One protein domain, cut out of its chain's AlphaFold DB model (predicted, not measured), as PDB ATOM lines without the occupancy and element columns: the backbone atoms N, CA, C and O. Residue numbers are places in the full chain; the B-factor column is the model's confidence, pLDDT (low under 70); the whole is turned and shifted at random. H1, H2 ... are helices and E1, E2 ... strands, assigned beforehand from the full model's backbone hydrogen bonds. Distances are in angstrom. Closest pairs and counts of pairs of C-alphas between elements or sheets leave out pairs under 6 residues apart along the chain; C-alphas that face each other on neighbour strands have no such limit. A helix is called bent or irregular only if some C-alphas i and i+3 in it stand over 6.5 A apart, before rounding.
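What this domain is: This is residues 4 to 190 of the 703 residues of an uncharacterized protein of Methylomonas sp. Kb3 (UniProt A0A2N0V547). H4 runs through the middle, with H3 and a small three-stranded sheet packed on it towards one end and H5 crossing it on another side; beyond H5 a second group of helices, H7, H8 and H9, makes the far end. Residues 4 to 9 of H1 stick out, and residues 63 to 80 form a long loop without a named element. The 187 printed residues are mostly helix, in the order H1 E1 H2 H3 E2 E3 H4 H5 H6 H7 H8 H9; the sheet E1 E2 E3 is parallel. The whole is compact, with a radius of gyration of the C-alphas of 17.0 A and spans of 50 by 45 by 30 A.

How they stand to each other: H1, residues 4 to 19, touches H3, residues 31 to 46, with its residues 13 to 18 alone, the closest C-alphas being those of Gly 18 and Thr 38 at 6.1 A. E1, residues 21 to 23, is the parallel neighbour of E2, residues 58 to 62, with N 22 and O 58 2.9 A apart. H2, residues 25 to 29, only just irregular with C-alphas 26 and 29 6.55 A apart, is on the sheet but over none of its strands. E1, H2 H3, E2 form a strand-helix-strand unit, two parallel strands with helices between, with a left-handed crossover. H3 only grazes the sheet. E2 and E3, residues 81 to 84, are parallel, with N 82 and O 59 2.8 A apart. H4, residues 94 to 111, is over E2 and E3 at a height over the sheet of 9.5 A, two layers with a helix on one face. H3 touches H4, Leu 33 and Ala 95 having the closest C-alphas at 5.7 A, at a shallow tilt of 31 degrees. H4 touches H5, residues 117 to 128, at a steep tilt of 49 degrees, with the C-alphas of His 100 and Ser 128 closest at 4.8 A. H6, residues 130 to 133, irregular with C-alphas 130 and 133 7.4 A apart, is close but not clearly touching H8, residues 160 to 173, the closest C-alphas being those of Leu 131 and Ala 167 at 6.4 A. H5 touches H8, closest at the C-alphas of Tyr 126 and Leu 170, 7.0 A. H7, residues 142 to 153, touches H8, closest at the C-alphas of Ile 148 and Asp 162, 5.5 A, and H9, residues 184 to 190, closest at those of Lys 149 and Leu 190, 4.6 A. Every O i to N i+4 pair is within hydrogen-bond range in H3, H4, H5, H7 and H9, but 10 of 12 in H1, 9 of 10 in H8 and 0 of 1 in H2, where 1 of 2 O i to N i+3 pairs is; H6 is too short for an i+4 pair.

Where its parts are: H1 begins at C-alpha 4, (-3.769, -59.950, 3.065), and is 23.8 A long; H3 is 22.7 A, H4 25.5 A and H8 19.8 A. H9 ends at C-alpha 190, (26.299, -60.686, -30.927).

The domain as a whole: The C-alphas of Ser 4 and Leu 143 are the two farthest apart, 54.8 A. The printed part has no cut; the links H3 to E2 and E2 to E3 are long. The mean pLDDT of the printed part is 77.0, and residues 4 to 19, 63 to 79, 85 to 91 and 113 are under 70.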
ATOM      1  N   SER A   4      -3.762 -61.228   2.336       39.31
ATOM      2  CA  SER A   4      -3.769 -59.950   3.065       39.31
ATOM      3  C   SER A   4      -2.354 -59.403   3.316       39.31
ATOM      4  O   SER A   4      -2.103 -58.217   3.110       39.31
ATOM      5  N   LEU A   5      -1.387 -60.277   3.636       37.25
ATOM      6  CA  LEU A   5       0.011 -59.880   3.857       37.25
ATOM      7  C   LEU A   5       0.670 -59.426   2.545       37.25
ATOM      8  O   LEU A   5       1.343 -58.401   2.509       37.25
ATOM      9  N   LYS A   6       0.389 -60.133   1.437       41.53
ATOM     10  CA  LYS A   6       0.805 -59.715   0.089       41.53
ATOM     11  C   LYS A   6       0.223 -58.349  -0.288       41.53
ATOM     12  O   LYS A   6       0.934 -57.559  -0.889       41.53
ATOM     13  N   ARG A   7      -1.033 -58.047   0.073       42.03
ATOM     14  CA  ARG A   7      -1.686 -56.748  -0.202       42.03
ATOM     15  C   ARG A   7      -1.103 -55.594   0.618       42.03
ATOM     16  O   ARG A   7      -0.959 -54.507   0.070       42.03
ATOM     17  N   CYS A   8      -0.772 -55.828   1.889       36.84
ATOM     18  CA  CYS A   8      -0.172 -54.813   2.761       36.84
ATOM     19  C   CYS A   8       1.257 -54.469   2.323       36.84
ATOM     20  O   CYS A   8       1.567 -53.295   2.159       36.84
ATOM     21  N   ILE A   9       2.070 -55.484   2.005       48.72
ATOM     22  CA  ILE A   9       3.424 -55.294   1.461       48.72
ATOM     23  C   ILE A   9       3.353 -54.555   0.114       48.72
ATOM     24  O   ILE A   9       4.028 -53.549  -0.065       48.72
ATOM     25  N   ARG A  10       2.458 -54.953  -0.805       45.03
ATOM     26  CA  ARG A  10       2.279 -54.257  -2.098       45.03
ATOM     27  C   ARG A  10       1.855 -52.793  -1.943       45.03
ATOM     28  O   ARG A  10       2.284 -51.965  -2.733       45.03
ATOM     29  N   ARG A  11       1.002 -52.476  -0.958       43.72
ATOM     30  CA  ARG A  11       0.569 -51.095  -0.678       43.72
ATOM     31  C   ARG A  11       1.696 -50.243  -0.106       43.72
ATOM     32  O   ARG A  11       1.802 -49.097  -0.506       43.72
ATOM     33  N   GLN A  12       2.521 -50.793   0.781       44.69
ATOM     34  CA  GLN A  12       3.630 -50.057   1.392       44.69
ATOM     35  C   GLN A  12       4.733 -49.750   0.365       44.69
ATOM     36  O   GLN A  12       5.137 -48.600   0.249       44.69
ATOM     37  N   TYR A  13       5.070 -50.717  -0.501       49.28
ATOM     38  CA  TYR A  13       5.953 -50.491  -1.655       49.28
ATOM     39  C   TYR A  13       5.412 -49.430  -2.631       49.28
ATOM     40  O   TYR A  13       6.176 -48.622  -3.136       49.28
ATOM     41  N   LEU A  14       4.100 -49.394  -2.898       49.06
ATOM     42  CA  LEU A  14       3.508 -48.393  -3.802       49.06
ATOM     43  C   LEU A  14       3.572 -46.955  -3.255       49.06
ATOM     44  O   LEU A  14       3.627 -46.024  -4.055       49.06
ATOM     45  N   PHE A  15       3.551 -46.768  -1.930       45.78
ATOM     46  CA  PHE A  15       3.682 -45.444  -1.311       45.78
ATOM     47  C   PHE A  15       5.148 -44.967  -1.270       45.78
ATOM     48  O   PHE A  15       5.381 -43.813  -1.622       45.78
ATOM     49  N   ASP A  16       6.119 -45.846  -0.982       51.75
ATOM     50  CA  ASP A  16       7.563 -45.517  -1.025       51.75
ATOM     51  C   ASP A  16       8.059 -45.198  -2.452       51.75
ATOM     52  O   ASP A  16       8.896 -44.321  -2.659       51.75
ATOM     53  N   VAL A  17       7.512 -45.869  -3.475       55.22
ATOM     54  CA  VAL A  17       7.912 -45.664  -4.883       55.22
ATOM     55  C   VAL A  17       7.508 -44.280  -5.413       55.22
ATOM     56  O   VAL A  17       8.213 -43.710  -6.246       55.22
ATOM     57  N   GLY A  18       6.398 -43.709  -4.933       56.47
ATOM     58  CA  GLY A  18       5.930 -42.386  -5.363       56.47
ATOM     59  C   GLY A  18       6.804 -41.228  -4.867       56.47
ATOM     60  O   GLY A  18       6.893 -40.202  -5.539       56.47
ATOM     61  N   ALA A  19       7.468 -41.395  -3.721       58.41
ATOM     62  CA  ALA A  19       8.369 -40.404  -3.133       58.41
ATOM     63  C   ALA A  19       9.833 -40.560  -3.598       58.41
ATOM     64  O   ALA A  19      10.634 -39.633  -3.480       58.41
ATOM     65  N   ALA A  20      10.158 -41.695  -4.218       72.12
ATOM     66  CA  ALA A  20      11.470 -42.015  -4.772       72.12
ATOM     67  C   ALA A  20      11.759 -41.413  -6.167       72.12
ATOM     68  O   ALA A  20      12.890 -41.495  -6.655       72.12
ATOM     69  N   ILE A  21      10.755 -40.820  -6.827       84.25
ATOM     70  CA  ILE A  21      10.880 -40.176  -8.145       84.25
ATOM     71  C   ILE A  21      10.428 -38.719  -8.043       84.25
ATOM     72  O   ILE A  21       9.248 -38.422  -7.860       84.25
ATOM     73  N   LEU A  22      11.361 -37.787  -8.219       84.81
ATOM     74  CA  LEU A  22      11.105 -36.356  -8.088       84.81
ATOM     75  C   LEU A  22      11.026 -35.699  -9.468       84.81
ATOM     76  O   LEU A  22      12.036 -35.567 -10.152       84.81
ATOM     77  N   PHE A  23       9.834 -35.259  -9.871       84.00
ATOM     78  CA  PHE A  23       9.625 -34.519 -11.121       84.00
ATOM     79  C   PHE A  23       9.809 -33.015 -10.917       84.00
ATOM     80  O   PHE A  23       9.275 -32.446  -9.965       84.00
ATOM     81  N   PHE A  24      10.490 -32.359 -11.855       81.88
ATOM     82  CA  PHE A  24      10.788 -30.928 -11.806       81.88
ATOM     83  C   PHE A  24      10.218 -30.168 -13.012       81.88
ATOM     84  O   PHE A  24       9.925 -30.738 -14.063       81.88
ATOM     85  N   GLY A  25      10.061 -28.848 -12.863       81.56
ATOM     86  CA  GLY A  25       9.628 -27.951 -13.939       81.56
ATOM     87  C   GLY A  25       8.247 -28.295 -14.513       81.56
ATOM     88  O   GLY A  25       7.322 -28.634 -13.772       81.56
ATOM     89  N   ALA A  26       8.114 -28.220 -15.842       73.75
ATOM     90  CA  ALA A  26       6.859 -28.473 -16.560       73.75
ATOM     91  C   ALA A  26       6.304 -29.901 -16.366       73.75
ATOM     92  O   ALA A  26       5.100 -30.112 -16.477       73.75
ATOM     93  N   LEU A  27       7.152 -30.870 -16.005       79.31
ATOM     94  CA  LEU A  27       6.748 -32.265 -15.794       79.31
ATOM     95  C   LEU A  27       5.983 -32.474 -14.475       79.31
ATOM     96  O   LEU A  27       5.372 -33.518 -14.256       79.31
ATOM     97  N   THR A  28       5.984 -31.482 -13.577       77.06
ATOM     98  CA  THR A  28       5.279 -31.574 -12.289       77.06
ATOM     99  C   THR A  28       3.768 -31.762 -12.437       77.06
ATOM    100  O   THR A  28       3.148 -32.342 -11.551       77.06
ATOM    101  N   GLN A  29       3.168 -31.326 -13.546       78.31
ATOM    102  CA  GLN A  29       1.721 -31.416 -13.764       78.31
ATOM    103  C   GLN A  29       1.293 -32.627 -14.613       78.31
ATOM    104  O   GLN A  29       0.101 -32.833 -14.828       78.31
ATOM    105  N   GLN A  30       2.231 -33.465 -15.068       83.25
ATOM    106  CA  GLN A  30       1.929 -34.626 -15.910       83.25
ATOM    107  C   GLN A  30       1.578 -35.865 -15.067       83.25
ATOM    108  O   GLN A  30       2.433 -36.687 -14.731       83.25
ATOM    109  N   ALA A  31       0.297 -36.005 -14.713       83.12
ATOM    110  CA  ALA A  31      -0.196 -37.117 -13.891       83.12
ATOM    111  C   ALA A  31       0.033 -38.499 -14.536       83.12
ATOM    112  O   ALA A  31       0.449 -39.434 -13.854       83.12
ATOM    113  N   GLU A  32      -0.170 -38.612 -15.850       83.25
ATOM    114  CA  GLU A  32       0.028 -39.859 -16.601       83.25
ATOM    115  C   GLU A  32       1.494 -40.307 -16.596       83.25
ATOM    116  O   GLU A  32       1.787 -41.483 -16.387       83.25
ATOM    117  N   LEU A  33       2.430 -39.362 -16.733       84.75
ATOM    118  CA  LEU A  33       3.861 -39.653 -16.714       84.75
ATOM    119  C   LEU A  33       4.328 -40.118 -15.325       84.75
ATOM    120  O   LEU A  33       5.096 -41.074 -15.210       84.75
ATOM    121  N   ARG A  34       3.809 -39.503 -14.253       84.69
ATOM    122  CA  ARG A  34       4.055 -39.940 -12.864       84.69
ATOM    123  C   ARG A  34       3.530 -41.350 -12.605       84.69
ATOM    124  O   ARG A  34       4.205 -42.162 -11.964       84.69
ATOM    125  N   GLN A  35       2.338 -41.650 -13.114       86.50
ATOM    126  CA  GLN A  35       1.751 -42.980 -13.010       86.50
ATOM    127  C   GLN A  35       2.588 -44.013 -13.775       86.50
ATOM    128  O   GLN A  35       2.901 -45.065 -13.219       86.50
ATOM    129  N   ALA A  36       3.015 -43.697 -15.001       87.12
ATOM    130  CA  ALA A  36       3.884 -44.559 -15.800       87.12
ATOM    131  C   ALA A  36       5.216 -44.856 -15.092       87.12
ATOM    132  O   ALA A  36       5.638 -46.010 -15.049       87.12
ATOM    133  N   ALA A  37       5.834 -43.846 -14.473       88.25
ATOM    134  CA  ALA A  37       7.069 -43.996 -13.704       88.25
ATOM    135  C   ALA A  37       6.895 -44.915 -12.484       88.25
ATOM    136  O   ALA A  37       7.694 -45.823 -12.261       88.25
ATOM    137  N   THR A  38       5.808 -44.725 -11.730       87.56
ATOM    138  CA  THR A  38       5.480 -45.542 -10.547       87.56
ATOM    139  C   THR A  38       5.267 -47.009 -10.923       87.56
ATOM    140  O   THR A  38       5.747 -47.917 -10.238       87.56
ATOM    141  N   ILE A  39       4.563 -47.253 -12.034       90.50
ATOM    142  CA  ILE A  39       4.346 -48.599 -12.576       90.50
ATOM    143  C   ILE A  39       5.680 -49.216 -12.999       90.50
ATOM    144  O   ILE A  39       5.980 -50.334 -12.589       90.50
ATOM    145  N   ALA A  40       6.506 -48.477 -13.743       91.19
ATOM    146  CA  ALA A  40       7.799 -48.952 -14.227       91.19
ATOM    147  C   ALA A  40       8.730 -49.376 -13.084       91.19
ATOM    148  O   ALA A  40       9.274 -50.477 -13.093       91.19
ATOM    149  N   VAL A  41       8.862 -48.542 -12.051       89.88
ATOM    150  CA  VAL A  41       9.682 -48.870 -10.878       89.88
ATOM    151  C   VAL A  41       9.121 -50.080 -10.126       89.88
ATOM    152  O   VAL A  41       9.881 -50.947  -9.702       89.88
ATOM    153  N   SER A  42       7.795 -50.202 -10.018       88.88
ATOM    154  CA  SER A  42       7.166 -51.378  -9.403       88.88
ATOM    155  C   SER A  42       7.436 -52.670 -10.187       88.88
ATOM    156  O   SER A  42       7.628 -53.727  -9.585       88.88
ATOM    157  N   GLU A  43       7.455 -52.603 -11.520       91.81
ATOM    158  CA  GLU A  43       7.794 -53.729 -12.398       91.81
ATOM    159  C   GLU A  43       9.265 -54.133 -12.250       91.81
ATOM    160  O   GLU A  43       9.551 -55.316 -12.065       91.81
ATOM    161  N   LEU A  44      10.185 -53.164 -12.245       90.69
ATOM    162  CA  LEU A  44      11.619 -53.404 -12.041       90.69
ATOM    163  C   LEU A  44      11.901 -54.005 -10.657       90.69
ATOM    164  O   LEU A  44      12.643 -54.981 -10.543       90.69
ATOM    165  N   ALA A  45      11.246 -53.499  -9.608       89.19
ATOM    166  CA  ALA A  45      11.332 -54.074  -8.267       89.19
ATOM    167  C   ALA A  45      10.826 -55.521  -8.228       89.19
ATOM    168  O   ALA A  45      11.441 -56.379  -7.596       89.19
ATOM    169  N   ALA A  46       9.720 -55.817  -8.921       89.12
ATOM    170  CA  ALA A  46       9.179 -57.173  -9.007       89.12
ATOM    171  C   ALA A  46      10.111 -58.138  -9.760       89.12
ATOM    172  O   ALA A  46      10.100 -59.334  -9.472       89.12
ATOM    173  N   GLN A  47      10.926 -57.621 -10.683       88.06
ATOM    174  CA  GLN A  47      11.987 -58.364 -11.370       88.06
ATOM    175  C   GLN A  47      13.277 -58.480 -10.539       88.06
ATOM    176  O   GLN A  47      14.204 -59.167 -10.948       88.06
ATOM    177  N   GLY A  48      13.346 -57.862  -9.355       89.19
ATOM    178  CA  GLY A  48      14.485 -57.966  -8.441       89.19
ATOM    179  C   GLY A  48      15.557 -56.887  -8.613       89.19
ATOM    180  O   GLY A  48      16.617 -56.995  -7.995       89.19
ATOM    181  N   TYR A  49      15.309 -55.845  -9.414       89.56
ATOM    182  CA  TYR A  49      16.206 -54.693  -9.484       89.56
ATOM    183  C   TYR A  49      16.131 -53.857  -8.199       89.56
ATOM    184  O   TYR A  49      15.070 -53.681  -7.597       89.56
ATOM    185  N   LYS A  50      17.270 -53.286  -7.802       88.31
ATOM    186  CA  LYS A  50      17.334 -52.212  -6.814       88.31
ATOM    187  C   LYS A  50      16.742 -50.948  -7.421       88.31
ATOM    188  O   LYS A  50      17.233 -50.441  -8.427       88.31
ATOM    189  N   ILE A  51      15.694 -50.453  -6.781       88.19
ATOM    190  CA  ILE A  51      14.946 -49.281  -7.221       88.19
ATOM    191  C   ILE A  51      15.321 -48.031  -6.416       88.19
ATOM    192  O   ILE A  51      15.828 -48.167  -5.299       88.19
ATOM    193  N   PRO A  52      15.070 -46.825  -6.959       84.56
ATOM    194  CA  PRO A  52      15.165 -45.584  -6.198       84.56
ATOM    195  C   PRO A  52      14.330 -45.633  -4.909       84.56
ATOM    196  O   PRO A  52      13.316 -46.333  -4.846       84.56
ATOM    197  N   SER A  53      14.739 -44.864  -3.900       83.38
ATOM    198  CA  SER A  53      14.042 -44.739  -2.607       83.38
ATOM    199  C   SER A  53      13.980 -43.276  -2.164       83.38
ATOM    200  O   SER A  53      14.600 -42.425  -2.796       83.38
ATOM    201  N   GLU A  54      13.258 -42.964  -1.085       78.75
ATOM    202  CA  GLU A  54      13.211 -41.598  -0.535       78.75
ATOM    203  C   GLU A  54      14.600 -41.061  -0.141       78.75
ATOM    204  O   GLU A  54      14.890 -39.887  -0.366       78.75
ATOM    205  N   ASP A  55      15.476 -41.927   0.381       80.50
ATOM    206  CA  ASP A  55      16.838 -41.570   0.810       80.50
ATOM    207  C   ASP A  55      17.822 -41.406  -0.364       80.50
ATOM    208  O   ASP A  55      18.873 -40.776  -0.231       80.50
ATOM    209  N   ASP A  56      17.485 -41.960  -1.530       81.12
ATOM    210  CA  ASP A  56      18.276 -41.870  -2.760       81.12
ATOM    211  C   ASP A  56      17.341 -41.806  -3.985       81.12
ATOM    212  O   ASP A  56      17.176 -42.809  -4.704       81.12
ATOM    213  N   PRO A  57      16.673 -40.651  -4.189       85.81
ATOM    214  CA  PRO A  57      15.644 -40.499  -5.202       85.81
ATOM    215  C   PRO A  57      16.242 -40.207  -6.577       85.81
ATOM    216  O   PRO A  57      17.271 -39.538  -6.710       85.81
ATOM    217  N   VAL A  58      15.528 -40.616  -7.625       86.94
ATOM    218  CA  VAL A  58      15.840 -40.211  -9.001       86.94
ATOM    219  C   VAL A  58      15.126 -38.901  -9.337       86.94
ATOM    220  O   VAL A  58      13.945 -38.718  -9.037       86.94
ATOM    221  N   ARG A  59      15.842 -37.958  -9.956       87.75
ATOM    222  CA  ARG A  59      15.310 -36.635 -10.318       87.75
ATOM    223  C   ARG A  59      15.027 -36.561 -11.812       87.75
ATOM    224  O   ARG A  59      15.933 -36.754 -12.613       87.75
ATOM    225  N   VAL A  60      13.792 -36.253 -12.192       86.62
ATOM    226  CA  VAL A  60      13.344 -36.177 -13.586       86.62
ATOM    227  C   VAL A  60      13.118 -34.718 -13.980       86.62
ATOM    228  O   VAL A  60      12.246 -34.037 -13.434       86.62
ATOM    229  N   PHE A  61      13.898 -34.237 -14.942       83.06
ATOM    230  CA  PHE A  61      13.876 -32.864 -15.441       83.06
ATOM    231  C   PHE A  61      13.369 -32.802 -16.890       83.06
ATOM    232  O   PHE A  61      13.614 -33.729 -17.664       83.06
ATOM    233  N   PRO A  62      12.717 -31.704 -17.309       76.19
ATOM    234  CA  PRO A  62      12.505 -31.436 -18.726       76.19
ATOM    235  C   PRO A  62      13.849 -31.117 -19.401       76.19
ATOM    236  O   PRO A  62      14.704 -30.446 -18.816       76.19
ATOM    237  N   ALA A  63      14.044 -31.573 -20.637       67.88
ATOM    238  CA  ALA A  63      15.211 -31.206 -21.436       67.88
ATOM    239  C   ALA A  63      15.237 -29.683 -21.686       67.88
ATOM    240  O   ALA A  63      14.239 -29.097 -22.099       67.88
ATOM    241  N   LEU A  64      16.381 -29.036 -21.430       55.03
ATOM    242  CA  LEU A  64      16.495 -27.568 -21.382       55.03
ATOM    243  C   LEU A  64      16.637 -26.876 -22.757       55.03
ATOM    244  O   LEU A  64      16.526 -25.654 -22.813       55.03
ATOM    245  N   THR A  65      16.850 -27.597 -23.867       49.81
ATOM    246  CA  THR A  65      16.989 -27.006 -25.219       49.81
ATOM    247  C   THR A  65      16.516 -27.945 -26.336       49.81
ATOM    248  O   THR A  65      16.785 -29.141 -26.289       49.81
ATOM    249  N   SER A  66      15.899 -27.390 -27.386       45.41
ATOM    250  CA  SER A  66      15.551 -28.063 -28.655       45.41
ATOM    251  C   SER A  66      16.725 -28.182 -29.649       45.41
ATOM    252  O   SER A  66      16.545 -28.669 -30.764       45.41
ATOM    253  N   GLY A  67      17.928 -27.739 -29.270       36.44
ATOM    254  CA  GLY A  67      19.149 -27.903 -30.062       36.44
ATOM    255  C   GLY A  67      19.668 -29.343 -30.045       36.44
ATOM    256  O   GLY A  67      19.421 -30.085 -29.094       36.44
ATOM    257  N   ALA A  68      20.395 -29.724 -31.100       33.09
ATOM    258  CA  ALA A  68      20.987 -31.046 -31.273       33.09
ATOM    259  C   ALA A  68      21.933 -31.392 -30.111       33.09
ATOM    260  O   ALA A  68      23.118 -31.063 -30.120       33.09
ATOM    261  N   PHE A  69      21.405 -32.092 -29.111       37.78
ATOM    262  CA  PHE A  69      22.222 -32.984 -28.304       37.78
ATOM    263  C   PHE A  69      22.828 -34.010 -29.265       37.78
ATOM    264  O   PHE A  69      22.141 -34.491 -30.171       37.78
ATOM    265  N   SER A  70      24.117 -34.317 -29.102       34.59
ATOM    266  CA  SER A  70      24.744 -35.437 -29.809       34.59
ATOM    267  C   SER A  70      23.901 -36.705 -29.615       34.59
ATOM    268  O   SER A  70      23.080 -36.759 -28.706       34.59
ATOM    269  N   GLY A  71      24.095 -37.751 -30.425       36.72
ATOM    270  CA  GLY A  71      23.416 -39.054 -30.260       36.72
ATOM    271  C   GLY A  71      23.612 -39.737 -28.891       36.72
ATOM    272  O   GLY A  71      23.170 -40.863 -28.694       36.72
ATOM    273  N   ARG A  72      24.253 -39.045 -27.944       36.31
ATOM    274  CA  ARG A  72      24.248 -39.321 -26.518       36.31
ATOM    275  C   ARG A  72      22.900 -38.918 -25.920       36.31
ATOM    276  O   ARG A  72      22.370 -37.841 -26.203       36.31
ATOM    277  N   HIS A  73      22.379 -39.789 -25.061       43.47
ATOM    278  CA  HIS A  73      21.287 -39.534 -24.118       43.47
ATOM    279  C   HIS A  73      21.258 -38.065 -23.685       43.47
ATOM    280  O   HIS A  73      22.318 -37.472 -23.456       43.47
ATOM    281  N   ALA A  74      20.070 -37.459 -23.598       33.28
ATOM    282  CA  ALA A  74      19.934 -36.069 -23.172       33.28
ATOM    283  C   ALA A  74      20.703 -35.853 -21.853       33.28
ATOM    284  O   ALA A  74      20.280 -36.295 -20.792       33.28
ATOM    285  N   GLY A  75      21.877 -35.222 -21.928       35.53
ATOM    286  CA  GLY A  75      22.710 -34.948 -20.761       35.53
ATOM    287  C   GLY A  75      23.635 -36.064 -20.267       35.53
ATOM    288  O   GLY A  75      24.048 -35.939 -19.125       35.53
ATOM    289  N   GLY A  76      23.997 -37.072 -21.080       41.62
ATOM    290  CA  GLY A  76      25.012 -38.092 -20.754       41.62
ATOM    291  C   GLY A  76      24.747 -38.778 -19.416       41.62
ATOM    292  O   GLY A  76      25.168 -38.246 -18.399       41.62
ATOM    293  N   TRP A  77      24.035 -39.910 -19.444       46.75
ATOM    294  CA  TRP A  77      23.544 -40.667 -18.286       46.75
ATOM    295  C   TRP A  77      24.275 -40.335 -16.967       46.75
ATOM    296  O   TRP A  77      25.458 -40.630 -16.781       46.75
ATOM    297  N   ARG A  78      23.569 -39.624 -16.077       57.19
ATOM    298  CA  ARG A  78      24.061 -39.233 -14.754       57.19
ATOM    299  C   ARG A  78      23.271 -40.020 -13.716       57.19
ATOM    300  O   ARG A  78      22.060 -39.803 -13.644       57.19
ATOM    301  N   PRO A  79      23.922 -40.856 -12.887       66.19
ATOM    302  CA  PRO A  79      23.243 -41.553 -11.802       66.19
ATOM    303  C   PRO A  79      22.342 -40.600 -11.005       66.19
ATOM    304  O   PRO A  79      22.781 -39.525 -10.578       66.19
ATOM    305  N   GLY A  80      21.073 -40.968 -10.837       76.19
ATOM    306  CA  GLY A  80      20.096 -40.195 -10.073       76.19
ATOM    307  C   GLY A  80      19.495 -38.976 -10.788       76.19
ATOM    308  O   GLY A  80      18.790 -38.195 -10.142       76.19
ATOM    309  N   SER A  81      19.746 -38.758 -12.087       82.50
ATOM    310  CA  SER A  81      19.110 -37.679 -12.867       82.50
ATOM    311  C   SER A  81      18.729 -38.108 -14.289       82.50
ATOM    312  O   SER A  81      19.580 -38.525 -15.066       82.50
ATOM    313  N   ILE A  82      17.459 -37.914 -14.653       83.81
ATOM    314  CA  ILE A  82      16.878 -38.220 -15.968       83.81
ATOM    315  C   ILE A  82      16.408 -36.917 -16.622       83.81
ATOM    316  O   ILE A  82      15.718 -36.117 -15.988       83.81
ATOM    317  N   TYR A  83      16.734 -36.711 -17.899       80.00
ATOM    318  CA  TYR A  83      16.277 -35.557 -18.679       80.00
ATOM    319  C   TYR A  83      15.346 -36.008 -19.810       80.00
ATOM    320  O   TYR A  83      15.785 -36.634 -20.771       80.00
ATOM    321  N   LEU A  84      14.057 -35.668 -19.722       75.31
ATOM    322  CA  LEU A  84      13.047 -36.083 -20.700       75.31
ATOM    323  C   LEU A  84      12.860 -35.047 -21.811       75.31
ATOM    324  O   LEU A  84      12.647 -33.860 -21.552       75.31
ATOM    325  N   ARG A  85      12.907 -35.505 -23.066       65.50
ATOM    326  CA  ARG A  85      12.606 -34.686 -24.249       65.50
ATOM    327  C   ARG A  85      11.092 -34.599 -24.448       65.50
ATOM    328  O   ARG A  85      10.421 -35.618 -24.363       65.50
ATOM    329  N   GLN A  86      10.591 -33.413 -24.807       54.31
ATOM    330  CA  GLN A  86       9.167 -33.207 -25.132       54.31
ATOM    331  C   GLN A  86       8.723 -33.943 -26.414       54.31
ATOM    332  O   GLN A  86       7.540 -34.182 -26.627       54.31
ATOM    333  N   GLN A  87       9.678 -34.306 -27.280       53.94
ATOM    334  CA  GLN A  87       9.488 -35.165 -28.452       53.94
ATOM    335  C   GLN A  87      10.737 -36.047 -28.629       53.94
ATOM    336  O   GLN A  87      11.754 -35.578 -29.151       53.94
ATOM    337  N   PRO A  88      10.724 -37.301 -28.143       54.97
ATOM    338  CA  PRO A  88      11.804 -38.251 -28.387       54.97
ATOM    339  C   PRO A  88      11.971 -38.496 -29.897       54.97
ATOM    340  O   PRO A  88      10.992 -38.532 -30.644       54.97
ATOM    341  N   GLN A  89      13.207 -38.671 -30.372       48.50
ATOM    342  CA  GLN A  89      13.433 -39.097 -31.758       48.50
ATOM    343  C   GLN A  89      12.782 -40.478 -31.970       48.50
ATOM    344  O   GLN A  89      12.895 -41.338 -31.104       48.50
ATOM    345  N   GLY A  90      12.088 -40.680 -33.097       54.59
ATOM    346  CA  GLY A  90      11.461 -41.969 -33.437       54.59
ATOM    347  C   GLY A  90       9.963 -42.108 -33.127       54.59
ATOM    348  O   GLY A  90       9.425 -43.198 -33.270       54.59
ATOM    349  N   GLY A  91       9.262 -41.036 -32.734       62.16
ATOM    350  CA  GLY A  91       7.792 -41.047 -32.602       62.16
ATOM    351  C   GLY A  91       7.243 -41.784 -31.370       62.16
ATOM    352  O   GLY A  91       6.039 -42.018 -31.285       62.16
ATOM    353  N   LEU A  92       8.107 -42.137 -30.414       73.88
ATOM    354  CA  LEU A  92       7.738 -42.776 -29.148       73.88
ATOM    355  C   LEU A  92       7.209 -41.753 -28.133       73.88
ATOM    356  O   LEU A  92       7.596 -40.584 -28.149       73.88
ATOM    357  N   SER A  93       6.337 -42.193 -27.221       81.56
ATOM    358  CA  SER A  93       5.779 -41.321 -26.180       81.56
ATOM    359  C   SER A  93       6.798 -41.010 -25.074       81.56
ATOM    360  O   SER A  93       7.703 -41.800 -24.797       81.56
ATOM    361  N   GLU A  94       6.611 -39.880 -24.380       79.62
ATOM    362  CA  GLU A  94       7.421 -39.495 -23.208       79.62
ATOM    363  C   GLU A  94       7.441 -40.593 -22.127       79.62
ATOM    364  O   GLU A  94       8.448 -40.783 -21.446       79.62
ATOM    365  N   ALA A  95       6.349 -41.359 -22.002       85.56
ATOM    366  CA  ALA A  95       6.236 -42.468 -21.061       85.56
ATOM    367  C   ALA A  95       7.138 -43.657 -21.427       85.56
ATOM    368  O   ALA A  95       7.773 -44.219 -20.538       85.56
ATOM    369  N   VAL A  96       7.233 -44.025 -22.711       86.94
ATOM    370  CA  VAL A  96       8.157 -45.080 -23.172       86.94
ATOM    371  C   VAL A  96       9.600 -44.649 -22.920       86.94
ATOM    372  O   VAL A  96      10.377 -45.404 -22.340       86.94
ATOM    373  N   TYR A  97       9.932 -43.399 -23.247       85.25
ATOM    374  CA  TYR A  97      11.273 -42.866 -23.016       85.25
ATOM    375  C   TYR A  97      11.642 -42.820 -21.522       85.25
ATOM    376  O   TYR A  97      12.734 -43.226 -21.135       85.25
ATOM    377  N   LEU A  98      10.718 -42.415 -20.645       86.94
ATOM    378  CA  LEU A  98      10.958 -42.452 -19.200       86.94
ATOM    379  C   LEU A  98      11.171 -43.879 -18.680       86.94
ATOM    380  O   LEU A  98      12.024 -44.093 -17.822       86.94
ATOM    381  N   ARG A  99      10.425 -44.864 -19.191       91.25
ATOM    382  CA  ARG A  99      10.627 -46.271 -18.817       91.25
ATOM    383  C   ARG A  99      12.015 -46.774 -19.215       91.25
ATOM    384  O   ARG A  99      12.635 -47.474 -18.420       91.25
ATOM    385  N   HIS A 100      12.495 -46.395 -20.397       90.38
ATOM    386  CA  HIS A 100      13.847 -46.706 -20.869       90.38
ATOM    387  C   HIS A 100      14.917 -46.149 -19.916       90.38
ATOM    388  O   HIS A 100      15.743 -46.890 -19.393       90.38
ATOM    389  N   GLU A 101      14.852 -44.856 -19.594       87.44
ATOM    390  CA  GLU A 101      15.837 -44.213 -18.709       87.44
ATOM    391  C   GLU A 101      15.766 -44.742 -17.259       87.44
ATOM    392  O   GLU A 101      16.787 -44.875 -16.581       87.44
ATOM    393  N   LEU A 102      14.575 -45.120 -16.778       89.88
ATOM    394  CA  LEU A 102      14.417 -45.780 -15.474       89.88
ATOM    395  C   LEU A 102      15.043 -47.178 -15.438       89.88
ATOM    396  O   LEU A 102      15.517 -47.593 -14.377       89.88
ATOM    397  N   PHE A 103      15.074 -47.898 -16.565       91.25
ATOM    398  CA  PHE A 103      15.794 -49.166 -16.648       91.25
ATOM    399  C   PHE A 103      17.295 -48.954 -16.441       91.25
ATOM    400  O   PHE A 103      17.877 -49.655 -15.618       91.25
ATOM    401  N   HIS A 104      17.908 -47.969 -17.107       88.31
ATOM    402  CA  HIS A 104      19.326 -47.638 -16.912       88.31
ATOM    403  C   HIS A 104      19.649 -47.310 -15.451       88.31
ATOM    404  O   HIS A 104      20.594 -47.846 -14.873       88.31
ATOM    405  N   GLU A 105      18.819 -46.488 -14.804       87.06
ATOM    406  CA  GLU A 105      18.987 -46.157 -13.384       87.06
ATOM    407  C   GLU A 105      18.918 -47.409 -12.487       87.06
ATOM    408  O   GLU A 105      19.794 -47.636 -11.645       87.06
ATOM    409  N   ALA A 106      17.904 -48.257 -12.678       89.31
ATOM    410  CA  ALA A 106      17.727 -49.476 -11.891       89.31
ATOM    411  C   ALA A 106      18.832 -50.512 -12.165       89.31
ATOM    412  O   ALA A 106      19.345 -51.152 -11.239       89.31
ATOM    413  N   SER A 107      19.235 -50.652 -13.427       88.75
ATOM    414  CA  SER A 107      20.354 -51.477 -13.879       88.75
ATOM    415  C   SER A 107      21.652 -51.033 -13.215       88.75
ATOM    416  O   SER A 107      22.328 -51.848 -12.586       88.75
ATOM    417  N   HIS A 108      21.973 -49.738 -13.237       86.06
ATOM    418  CA  HIS A 108      23.181 -49.225 -12.606       86.06
ATOM    419  C   HIS A 108      23.222 -49.503 -11.100       86.06
ATOM    420  O   HIS A 108      24.213 -50.045 -10.603       86.06
ATOM    421  N   ARG A 109      22.131 -49.209 -10.377       85.69
ATOM    422  CA  ARG A 109      22.020 -49.459  -8.927       85.69
ATOM    423  C   ARG A 109      22.171 -50.939  -8.578       85.69
ATOM    424  O   ARG A 109      22.741 -51.286  -7.541       85.69
ATOM    425  N   SER A 110      21.661 -51.819  -9.437       87.88
ATOM    426  CA  SER A 110      21.666 -53.270  -9.220       87.88
ATOM    427  C   SER A 110      22.999 -53.910  -9.594       87.88
ATOM    428  O   SER A 110      23.559 -54.700  -8.829       87.88
ATOM    429  N   CYS A 111      23.518 -53.557 -10.766       84.31
ATOM    430  CA  CYS A 111      24.621 -54.244 -11.421       84.31
ATOM    431  C   CYS A 111      25.971 -53.566 -11.174       84.31
ATOM    432  O   CYS A 111      27.003 -54.224 -11.311       84.31
ATOM    433  N   GLY A 112      25.995 -52.291 -10.776       76.44
ATOM    434  CA  GLY A 112      27.228 -51.532 -10.548       76.44
ATOM    435  C   GLY A 112      28.053 -51.346 -11.824       76.44
ATOM    436  O   GLY A 112      29.271 -51.472 -11.778       76.44
ATOM    437  N   GLY A 113      27.390 -51.147 -12.970       69.94
ATOM    438  CA  GLY A 113      28.045 -50.984 -14.276       69.94
ATOM    439  C   GLY A 113      28.640 -52.268 -14.872       69.94
ATOM    440  O   GLY A 113      29.469 -52.200 -15.769       69.94
ATOM    441  N   ARG A 114      28.256 -53.452 -14.372       71.62
ATOM    442  CA  ARG A 114      28.759 -54.745 -14.879       71.62
ATOM    443  C   ARG A 114      28.150 -55.188 -16.212       71.62
ATOM    444  O   ARG A 114      28.714 -56.071 -16.853       71.62
ATOM    445  N   LEU A 115      27.004 -54.632 -16.604       78.50
ATOM    446  CA  LEU A 115      26.406 -54.938 -17.900       78.50
ATOM    447  C   LEU A 115      27.167 -54.196 -19.011       78.50
ATOM    448  O   LEU A 115      27.419 -53.002 -18.865       78.50
ATOM    449  N   PRO A 116      27.520 -54.863 -20.125       77.88
ATOM    450  CA  PRO A 116      28.017 -54.173 -21.310       77.88
ATOM    451  C   PRO A 116      26.996 -53.149 -21.819       77.88
ATOM    452  O   PRO A 116      25.804 -53.440 -21.822       77.88
ATOM    453  N   ALA A 117      27.453 -52.006 -22.340       80.56
ATOM    454  CA  ALA A 117      26.570 -50.925 -22.799       80.56
ATOM    455  C   ALA A 117      25.482 -51.386 -23.792       80.56
ATOM    456  O   ALA A 117      24.320 -51.018 -23.659       80.56
ATOM    457  N   TRP A 118      25.820 -52.262 -24.749       85.88
ATOM    458  CA  TRP A 118      24.837 -52.816 -25.694       85.88
ATOM    459  C   TRP A 118      23.763 -53.673 -25.008       85.88
ATOM    460  O   TRP A 118      22.630 -53.736 -25.474       85.88
ATOM    461  N   ALA A 119      24.134 -54.366 -23.929       88.00
ATOM    462  CA  ALA A 119      23.259 -55.254 -23.179       88.00
ATOM    463  C   ALA A 119      22.345 -54.435 -22.263       88.00
ATOM    464  O   ALA A 119      21.171 -54.751 -22.105       88.00
ATOM    465  N   GLU A 120      22.872 -53.351 -21.698       87.62
ATOM    466  CA  GLU A 120      22.081 -52.382 -20.953       87.62
ATOM    467  C   GLU A 120      21.029 -51.706 -21.845       87.62
ATOM    468  O   GLU A 120      19.851 -51.709 -21.494       87.62
ATOM    469  N   GLU A 121      21.432 -51.237 -23.032       88.44
ATOM    470  CA  GLU A 121      20.518 -50.712 -24.056       88.44
ATOM    471  C   GLU A 121      19.463 -51.760 -24.443       88.44
ATOM    472  O   GLU A 121      18.269 -51.475 -24.467       88.44
ATOM    473  N   ALA A 122      19.879 -53.007 -24.688       90.69
ATOM    474  CA  ALA A 122      18.970 -54.090 -25.049       90.69
ATOM    475  C   ALA A 122      17.884 -54.343 -23.992       90.69
ATOM    476  O   ALA A 122      16.708 -54.519 -24.326       90.69
ATOM    477  N   GLY A 123      18.272 -54.354 -22.714       91.06
ATOM    478  CA  GLY A 123      17.340 -54.483 -21.600       91.06
ATOM    479  C   GLY A 123      16.380 -53.297 -21.509       91.06
ATOM    480  O   GLY A 123      15.178 -53.505 -21.330       91.06
ATOM    481  N   ALA A 124      16.882 -52.076 -21.716       90.50
ATOM    482  CA  ALA A 124      16.072 -50.862 -21.711       90.50
ATOM    483  C   ALA A 124      15.020 -50.876 -22.831       90.50
ATOM    484  O   ALA A 124      13.837 -50.690 -22.545       90.50
ATOM    485  N   MET A 125      15.417 -51.206 -24.066       90.50
ATOM    486  CA  MET A 125      14.515 -51.339 -25.220       90.50
ATOM    487  C   MET A 125      13.426 -52.393 -24.979       90.50
ATOM    488  O   MET A 125      12.250 -52.182 -25.285       90.50
ATOM    489  N   TYR A 126      13.806 -53.545 -24.414       91.44
ATOM    490  CA  TYR A 126      12.865 -54.626 -24.128       91.44
ATOM    491  C   TYR A 126      11.863 -54.250 -23.026       91.44
ATOM    492  O   TYR A 126      10.677 -54.564 -23.128       91.44
ATOM    493  N   PHE A 127      12.318 -53.555 -21.982       92.38
ATOM    494  CA  PHE A 127      11.493 -53.153 -20.841       92.38
ATOM    495  C   PHE A 127      10.563 -51.962 -21.134       92.38
ATOM    496  O   PHE A 127       9.437 -51.892 -20.621       92.38
ATOM    497  N   SER A 128      11.035 -50.997 -21.923       89.81
ATOM    498  CA  SER A 128      10.375 -49.702 -22.107       89.81
ATOM    499  C   SER A 128       9.075 -49.784 -22.905       89.81
ATOM    500  O   SER A 128       8.182 -48.958 -22.704       89.81
ATOM    501  N   GLY A 129       8.948 -50.802 -23.762       86.50
ATOM    502  CA  GLY A 129       7.864 -50.942 -24.733       86.50
ATOM    503  C   GLY A 129       8.225 -50.440 -26.134       86.50
ATOM    504  O   GLY A 129       7.363 -50.438 -27.009       86.50
ATOM    505  N   GLU A 130       9.484 -50.066 -26.376       86.94
ATOM    506  CA  GLU A 130       9.997 -49.666 -27.700       86.94
ATOM    507  C   GLU A 130       9.765 -50.711 -28.789       86.94
ATOM    508  O   GLU A 130       9.555 -50.378 -29.952       86.94
ATOM    509  N   LEU A 131       9.767 -51.985 -28.405       88.81
ATOM    510  CA  LEU A 131       9.637 -53.103 -29.332       88.81
ATOM    511  C   LEU A 131       8.181 -53.410 -29.727       88.81
ATOM    512  O   LEU A 131       7.950 -54.312 -30.526       88.81
ATOM    513  N   ALA A 132       7.190 -52.690 -29.185       85.88
ATOM    514  CA  ALA A 132       5.771 -53.037 -29.320       85.88
ATOM    515  C   ALA A 132       5.227 -52.977 -30.762       85.88
ATOM    516  O   ALA A 132       4.230 -53.630 -31.064       85.88
ATOM    517  N   SER A 133       5.856 -52.196 -31.646       82.44
ATOM    518  CA  SER A 133       5.466 -52.064 -33.058       82.44
ATOM    519  C   SER A 133       6.107 -53.110 -33.979       82.44
ATOM    520  O   SER A 133       5.738 -53.193 -35.150       82.44
ATOM    521  N   LEU A 134       7.053 -53.905 -33.473       85.00
ATOM    522  CA  LEU A 134       7.795 -54.894 -34.248       85.00
ATOM    523  C   LEU A 134       7.170 -56.286 -34.110       85.00
ATOM    524  O   LEU A 134       6.820 -56.730 -33.017       85.00
ATOM    525  N   ALA A 135       7.059 -57.001 -35.229       82.12
ATOM    526  CA  ALA A 135       6.540 -58.363 -35.256       82.12
ATOM    527  C   ALA A 135       7.676 -59.399 -35.114       82.12
ATOM    528  O   ALA A 135       8.710 -59.262 -35.773       82.12
ATOM    529  N   PRO A 136       7.494 -60.472 -34.319       84.88
ATOM    530  CA  PRO A 136       8.407 -61.614 -34.325       84.88
ATOM    531  C   PRO A 136       8.498 -62.263 -35.713       84.88
ATOM    532  O   PRO A 136       7.505 -62.353 -36.431       84.88
ATOM    533  N   GLY A 137       9.681 -62.758 -36.074       82.12
ATOM    534  CA  GLY A 137       9.973 -63.415 -37.352       82.12
ATOM    535  C   GLY A 137      10.828 -62.585 -38.311       82.12
ATOM    536  O   GLY A 137      11.472 -63.168 -39.183       82.12
ATOM    537  N   ASP A 138      10.893 -61.264 -38.129       86.62
ATOM    538  CA  ASP A 138      11.789 -60.389 -38.892       86.62
ATOM    539  C   ASP A 138      13.192 -60.381 -38.263       86.62
ATOM    540  O   ASP A 138      13.367 -59.957 -37.119       86.62
ATOM    541  N   TRP A 139      14.191 -60.894 -38.983       89.19
ATOM    542  CA  TRP A 139      15.583 -60.977 -38.528       89.19
ATOM    543  C   TRP A 139      16.463 -60.017 -39.330       89.19
ATOM    544  O   TRP A 139      16.276 -59.900 -40.541       89.19
ATOM    545  N   PRO A 140      17.474 -59.376 -38.709       90.38
ATOM    546  CA  PRO A 140      18.437 -58.586 -39.462       90.38
ATOM    547  C   PRO A 140      19.168 -59.445 -40.500       90.38
ATOM    548  O   PRO A 140      19.478 -60.618 -40.266       90.38
ATOM    549  N   GLY A 141      19.490 -58.833 -41.638       89.88
ATOM    550  CA  GLY A 141      20.287 -59.473 -42.679       89.88
ATOM    551  C   GLY A 141      21.708 -59.803 -42.202       89.88
ATOM    552  O   GLY A 141      22.185 -59.296 -41.187       89.88
ATOM    553  N   SER A 142      22.440 -60.618 -42.966       86.75
ATOM    554  CA  SER A 142      23.808 -61.038 -42.606       86.75
ATOM    555  C   SER A 142      24.779 -59.863 -42.424       86.75
ATOM    556  O   SER A 142      25.603 -59.884 -41.511       86.75
ATOM    557  N   LEU A 143      24.664 -58.823 -43.256       85.38
ATOM    558  CA  LEU A 143      25.489 -57.617 -43.170       85.38
ATOM    559  C   LEU A 143      25.183 -56.795 -41.910       85.38
ATOM    560  O   LEU A 143      26.104 -56.356 -41.226       85.38
ATOM    561  N   GLU A 144      23.901 -56.620 -41.587       88.19
ATOM    562  CA  GLU A 144      23.449 -55.901 -40.390       88.19
ATOM    563  C   GLU A 144      23.878 -56.638 -39.123       88.19
ATOM    564  O   GLU A 144      24.467 -56.038 -38.225       88.19
ATOM    565  N   LEU A 145      23.676 -57.960 -39.092       87.44
ATOM    566  CA  LEU A 145      24.112 -58.811 -37.993       87.44
ATOM    567  C   LEU A 145      25.635 -58.750 -37.809       87.44
ATOM    568  O   LEU A 145      26.126 -58.692 -36.682       87.44
ATOM    569  N   GLN A 146      26.405 -58.726 -38.899       83.06
ATOM    570  CA  GLN A 146      27.859 -58.626 -38.804       83.06
ATOM    571  C   GLN A 146      28.337 -57.243 -38.355       83.06
ATOM    572  O   GLN A 146      29.314 -57.142 -37.610       83.06
ATOM    573  N   ARG A 147      27.642 -56.178 -38.758       84.94
ATOM    574  CA  ARG A 147      27.911 -54.814 -38.299       84.94
ATOM    575  C   ARG A 147      27.687 -54.681 -36.792       84.94
ATOM    576  O   ARG A 147      28.617 -54.276 -36.096       84.94
ATOM    577  N   ILE A 148      26.532 -55.105 -36.273       87.31
ATOM    578  CA  ILE A 148      26.263 -55.037 -34.828       87.31
ATOM    579  C   ILE A 148      27.205 -55.950 -34.027       87.31
ATOM    580  O   ILE A 148      27.722 -55.529 -32.996       87.31
ATOM    581  N   LYS A 149      27.542 -57.149 -34.527       85.75
ATOM    582  CA  LYS A 149      28.589 -57.995 -33.917       85.75
ATOM    583  C   LYS A 149      29.914 -57.239 -33.808       85.75
ATOM    584  O   LYS A 149      30.562 -57.266 -32.767       85.75
ATOM    585  N   ASN A 150      30.339 -56.545 -34.865       78.69
ATOM    586  CA  ASN A 150      31.587 -55.779 -34.848       78.69
ATOM    587  C   ASN A 150      31.535 -54.595 -33.870       78.69
ATOM    588  O   ASN A 150      32.534 -54.348 -33.193       78.69
ATOM    589  N   ARG A 151      30.393 -53.906 -33.765       84.56
ATOM    590  CA  ARG A 151      30.142 -52.827 -32.793       84.56
ATOM    591  C   ARG A 151      30.261 -53.318 -31.356       84.56
ATOM    592  O   ARG A 151      31.042 -52.767 -30.579       84.56
ATOM    593  N   VAL A 152      29.549 -54.402 -31.044       83.56
ATOM    594  CA  VAL A 152      29.544 -55.057 -29.731       83.56
ATOM    595  C   VAL A 152      30.941 -55.539 -29.363       83.56
ATOM    596  O   VAL A 152      31.446 -55.207 -28.291       83.56
ATOM    597  N   ARG A 153      31.618 -56.247 -30.276       76.69
ATOM    598  CA  ARG A 153      32.989 -56.731 -30.057       76.69
ATOM    599  C   ARG A 153      33.960 -55.598 -29.768       76.69
ATOM    600  O   ARG A 153      34.830 -55.744 -28.919       76.69
ATOM    601  N   GLN A 154      33.812 -54.480 -30.471       74.00
ATOM    602  CA  GLN A 154      34.644 -53.305 -30.271       74.00
ATOM    603  C   GLN A 154      34.211 -52.467 -29.070       74.00
ATOM    604  O   GLN A 154      34.909 -51.503 -28.787       74.00
ATOM    605  N   GLY A 155      33.107 -52.768 -28.381       74.88
ATOM    606  CA  GLY A 155      32.563 -51.917 -27.319       74.88
ATOM    607  C   GLY A 155      32.338 -50.474 -27.780       74.88
ATOM    608  O   GLY A 155      32.717 -49.550 -27.062       74.88
ATOM    609  N   ALA A 156      31.859 -50.296 -29.015       77.25
ATOM    610  CA  ALA A 156      31.506 -49.001 -29.596       77.25
ATOM    611  C   ALA A 156      30.067 -48.599 -29.219       77.25
ATOM    612  O   ALA A 156      29.245 -49.472 -28.940       77.25
ATOM    613  N   GLU A 157      29.752 -47.295 -29.250       78.31
ATOM    614  CA  GLU A 157      28.361 -46.822 -29.146       78.31
ATOM    615  C   GLU A 157      27.537 -47.400 -30.317       78.31
ATOM    616  O   GLU A 157      28.034 -47.496 -31.448       78.31
ATOM    617  N   LEU A 158      26.295 -47.804 -30.028       83.25
ATOM    618  CA  LEU A 158      25.342 -48.277 -31.032       83.25
ATOM    619  C   LEU A 158      24.728 -47.073 -31.755       83.25
ATOM    620  O   LEU A 158      24.174 -46.170 -31.121       83.25
ATOM    621  N   ASP A 159      24.810 -47.057 -33.084       82.31
ATOM    622  CA  ASP A 159      24.111 -46.056 -33.891       82.31
ATOM    623  C   ASP A 159      22.635 -46.440 -34.130       82.31
ATOM    624  O   ASP A 159      22.141 -47.439 -33.605       82.31
ATOM    625  N   SER A 160      21.880 -45.617 -34.867       83.25
ATOM    626  CA  SER A 160      20.447 -45.859 -35.098       83.25
ATOM    627  C   SER A 160      20.176 -47.191 -35.801       83.25
ATOM    628  O   SER A 160      19.276 -47.918 -35.393       83.25
ATOM    629  N   ASN A 161      20.983 -47.553 -36.803       86.06
ATOM    630  CA  ASN A 161      20.798 -48.813 -37.527       86.06
ATOM    631  C   ASN A 161      21.178 -50.011 -36.646       86.06
ATOM    632  O   ASN A 161      20.553 -51.066 -36.732       86.06
ATOM    633  N   ASP A 162      22.200 -49.858 -35.797       88.25
ATOM    634  CA  ASP A 162      22.583 -50.906 -34.851       88.25
ATOM    635  C   ASP A 162      21.459 -51.151 -33.831       88.25
ATOM    636  O   ASP A 162      21.141 -52.303 -33.542       88.25
ATOM    637  N   ARG A 163      20.809 -50.086 -33.336       88.75
ATOM    638  CA  ARG A 163      19.629 -50.194 -32.460       88.75
ATOM    639  C   ARG A 163      18.448 -50.857 -33.164       88.75
ATOM    640  O   ARG A 163      17.822 -51.730 -32.580       88.75
ATOM    641  N   GLU A 164      18.161 -50.516 -34.419       88.75
ATOM    642  CA  GLU A 164      17.101 -51.184 -35.191       88.75
ATOM    643  C   GLU A 164      17.374 -52.684 -35.380       88.75
ATOM    644  O   GLU A 164      16.485 -53.517 -35.183       88.75
ATOM    645  N   ALA A 165      18.617 -53.053 -35.709       90.94
ATOM    646  CA  ALA A 165      19.019 -54.452 -35.810       90.94
ATOM    647  C   ALA A 165      18.907 -55.171 -34.455       90.94
ATOM    648  O   ALA A 165      18.401 -56.294 -34.392       90.94
ATOM    649  N   LEU A 166      19.328 -54.517 -33.366       91.62
ATOM    650  CA  LEU A 166      19.198 -55.028 -32.002       91.62
ATOM    651  C   LEU A 166      17.730 -55.240 -31.616       91.62
ATOM    652  O   LEU A 166      17.395 -56.295 -31.085       91.62
ATOM    653  N   ALA A 167      16.848 -54.292 -31.948       91.06
ATOM    654  CA  ALA A 167      15.411 -54.377 -31.713       91.06
ATOM    655  C   ALA A 167      14.807 -55.627 -32.368       91.06
ATOM    656  O   ALA A 167      14.137 -56.418 -31.701       91.06
ATOM    657  N   ARG A 168      15.115 -55.857 -33.655       91.81
ATOM    658  CA  ARG A 168      14.680 -57.061 -34.386       91.81
ATOM    659  C   ARG A 168      15.208 -58.339 -33.733       91.81
ATOM    660  O   ARG A 168      14.459 -59.299 -33.568       91.81
ATOM    661  N   ILE A 169      16.465 -58.365 -33.288       92.50
ATOM    662  CA  ILE A 169      17.017 -59.525 -32.565       92.50
ATOM    663  C   ILE A 169      16.265 -59.754 -31.246       92.50
ATOM    664  O   ILE A 169      15.893 -60.891 -30.947       92.50
ATOM    665  N   LEU A 170      16.012 -58.702 -30.465       92.00
ATOM    666  CA  LEU A 170      15.377 -58.793 -29.146       92.00
ATOM    667  C   LEU A 170      13.932 -59.269 -29.213       92.00
ATOM    668  O   LEU A 170      13.544 -60.112 -28.409       92.00
ATOM    669  N   VAL A 171      13.151 -58.818 -30.195       91.56
ATOM    670  CA  VAL A 171      11.770 -59.301 -30.398       91.56
ATOM    671  C   VAL A 171      11.738 -60.816 -30.635       91.56
ATOM    672  O   VAL A 171      10.820 -61.501 -30.186       91.56
ATOM    673  N   ASN A 172      12.761 -61.361 -31.297       89.25
ATOM    674  CA  ASN A 172      12.853 -62.786 -31.613       89.25
ATOM    675  C   ASN A 172      13.527 -63.644 -30.526       89.25
ATOM    676  O   ASN A 172      13.416 -64.873 -30.545       89.25
ATOM    677  N   THR A 173      14.287 -63.036 -29.617       89.12
ATOM    678  CA  THR A 173      15.110 -63.761 -28.629       89.12
ATOM    679  C   THR A 173      14.695 -63.520 -27.184       89.12
ATOM    680  O   THR A 173      14.953 -64.382 -26.344       89.12
ATOM    681  N   GLY A 174      14.019 -62.406 -26.910       88.81
ATOM    682  CA  GLY A 174      13.646 -61.960 -25.574       88.81
ATOM    683  C   GLY A 174      14.817 -61.398 -24.763       88.81
ATOM    684  O   GLY A 174      15.975 -61.423 -25.183       88.81
ATOM    685  N   TRP A 175      14.498 -60.927 -23.559       90.19
ATOM    686  CA  TRP A 175      15.462 -60.492 -22.549       90.19
ATOM    687  C   TRP A 175      15.337 -61.356 -21.280       90.19
ATOM    688  O   TRP A 175      14.227 -61.798 -20.964       90.19
ATOM    689  N   PRO A 176      16.431 -61.640 -20.547       89.06
ATOM    690  CA  PRO A 176      16.363 -62.385 -19.291       89.06
ATOM    691  C   PRO A 176      15.529 -61.680 -18.215       89.06
ATOM    692  O   PRO A 176      15.553 -60.460 -18.083       89.06
ATOM    693  N   ASN A 177      14.849 -62.474 -17.385       81.81
ATOM    694  CA  ASN A 177      14.093 -61.965 -16.233       81.81
ATOM    695  C   ASN A 177      14.971 -61.727 -14.993       81.81
ATOM    696  O   ASN A 177      14.526 -61.084 -14.048       81.81
ATOM    697  N   GLU A 178      16.185 -62.282 -14.966       86.81
ATOM    698  CA  GLU A 178      17.119 -62.121 -13.851       86.81
ATOM    699  C   GLU A 178      17.905 -60.805 -13.990       86.81
ATOM    700  O   GLU A 178      18.488 -60.558 -15.053       86.81
ATOM    701  N   PRO A 179      17.976 -59.966 -12.938       85.44
ATOM    702  CA  PRO A 179      18.764 -58.740 -12.969       85.44
ATOM    703  C   PRO A 179      20.227 -59.021 -13.302       85.44
ATOM    704  O   PRO A 179      20.834 -59.952 -12.772       85.44
ATOM    705  N   CYS A 180      20.815 -58.169 -14.142       84.25
ATOM    706  CA  CYS A 180      22.219 -58.247 -14.557       84.25
ATOM    707  C   CYS A 180      22.603 -59.486 -15.389       84.25
ATOM    708  O   CYS A 180      23.782 -59.643 -15.710       84.25
ATOM    709  N   ALA A 181      21.652 -60.350 -15.757       86.69
ATOM    710  CA  ALA A 181      21.907 -61.466 -16.656       86.69
ATOM    711  C   ALA A 181      21.866 -61.009 -18.122       86.69
ATOM    712  O   ALA A 181      20.993 -60.244 -18.526       86.69
ATOM    713  N   VAL A 182      22.781 -61.535 -18.938       82.88
ATOM    714  CA  VAL A 182      22.752 -61.386 -20.400       82.88
ATOM    715  C   VAL A 182      22.423 -62.743 -21.012       82.88
ATOM    716  O   VAL A 182      23.034 -63.751 -20.656       82.88
ATOM    717  N   SER A 183      21.447 -62.782 -21.926       83.38
ATOM    718  CA  SER A 183      21.005 -64.026 -22.568       83.38
ATOM    719  C   SER A 183      22.176 -64.729 -23.259       83.38
ATOM    720  O   SER A 183      22.866 -64.127 -24.081       83.38
ATOM    721  N   ALA A 184      22.369 -66.022 -22.979       82.50
ATOM    722  CA  ALA A 184      23.398 -66.832 -23.633       82.50
ATOM    723  C   ALA A 184      23.237 -66.833 -25.164       82.50
ATOM    724  O   ALA A 184      24.223 -66.731 -25.885       82.50
ATOM    725  N   LYS A 185      21.988 -66.843 -25.654       84.50
ATOM    726  CA  LYS A 185      21.666 -66.768 -27.084       84.50
ATOM    727  C   LYS A 185      22.050 -65.413 -27.687       84.50
ATOM    728  O   LYS A 185      22.616 -65.371 -28.772       84.50
ATOM    729  N   LEU A 186      21.781 -64.306 -26.984       86.25
ATOM    730  CA  LEU A 186      22.215 -62.974 -27.429       86.25
ATOM    731  C   LEU A 186      23.742 -62.862 -27.435       86.25
ATOM    732  O   LEU A 186      24.299 -62.346 -28.398       86.25
ATOM    733  N   ASN A 187      24.415 -63.404 -26.418       81.06
ATOM    734  CA  ASN A 187      25.876 -63.467 -26.365       81.06
ATOM    735  C   ASN A 187      26.467 -64.310 -27.506       81.06
ATOM    736  O   ASN A 187      27.467 -63.915 -28.091       81.06
ATOM    737  N   GLU A 188      25.860 -65.440 -27.865       82.19
ATOM    738  CA  GLU A 188      26.289 -66.253 -29.012       82.19
ATOM    739  C   GLU A 188      26.086 -65.503 -30.341       82.19
ATOM    740  O   GLU A 188      26.944 -65.507 -31.230       82.19
ATOM    741  N   MET A 189      24.956 -64.805 -30.473       83.00
ATOM    742  CA  MET A 189      24.615 -64.072 -31.687       83.00
ATOM    743  C   MET A 189      25.448 -62.805 -31.871       83.00
ATOM    744  O   MET A 189      25.944 -62.577 -32.969       83.00
ATOM    745  N   LEU A 190      25.617 -61.982 -30.842       83.00
ATOM    746  CA  LEU A 190      26.299 -60.686 -30.927       83.00
ATOM    747  C   LEU A 190      27.788 -60.776 -30.567       83.00
ATOM    748  O   LEU A 190      28.578 -59.920 -30.966       83.00
TER     749      LEU A 190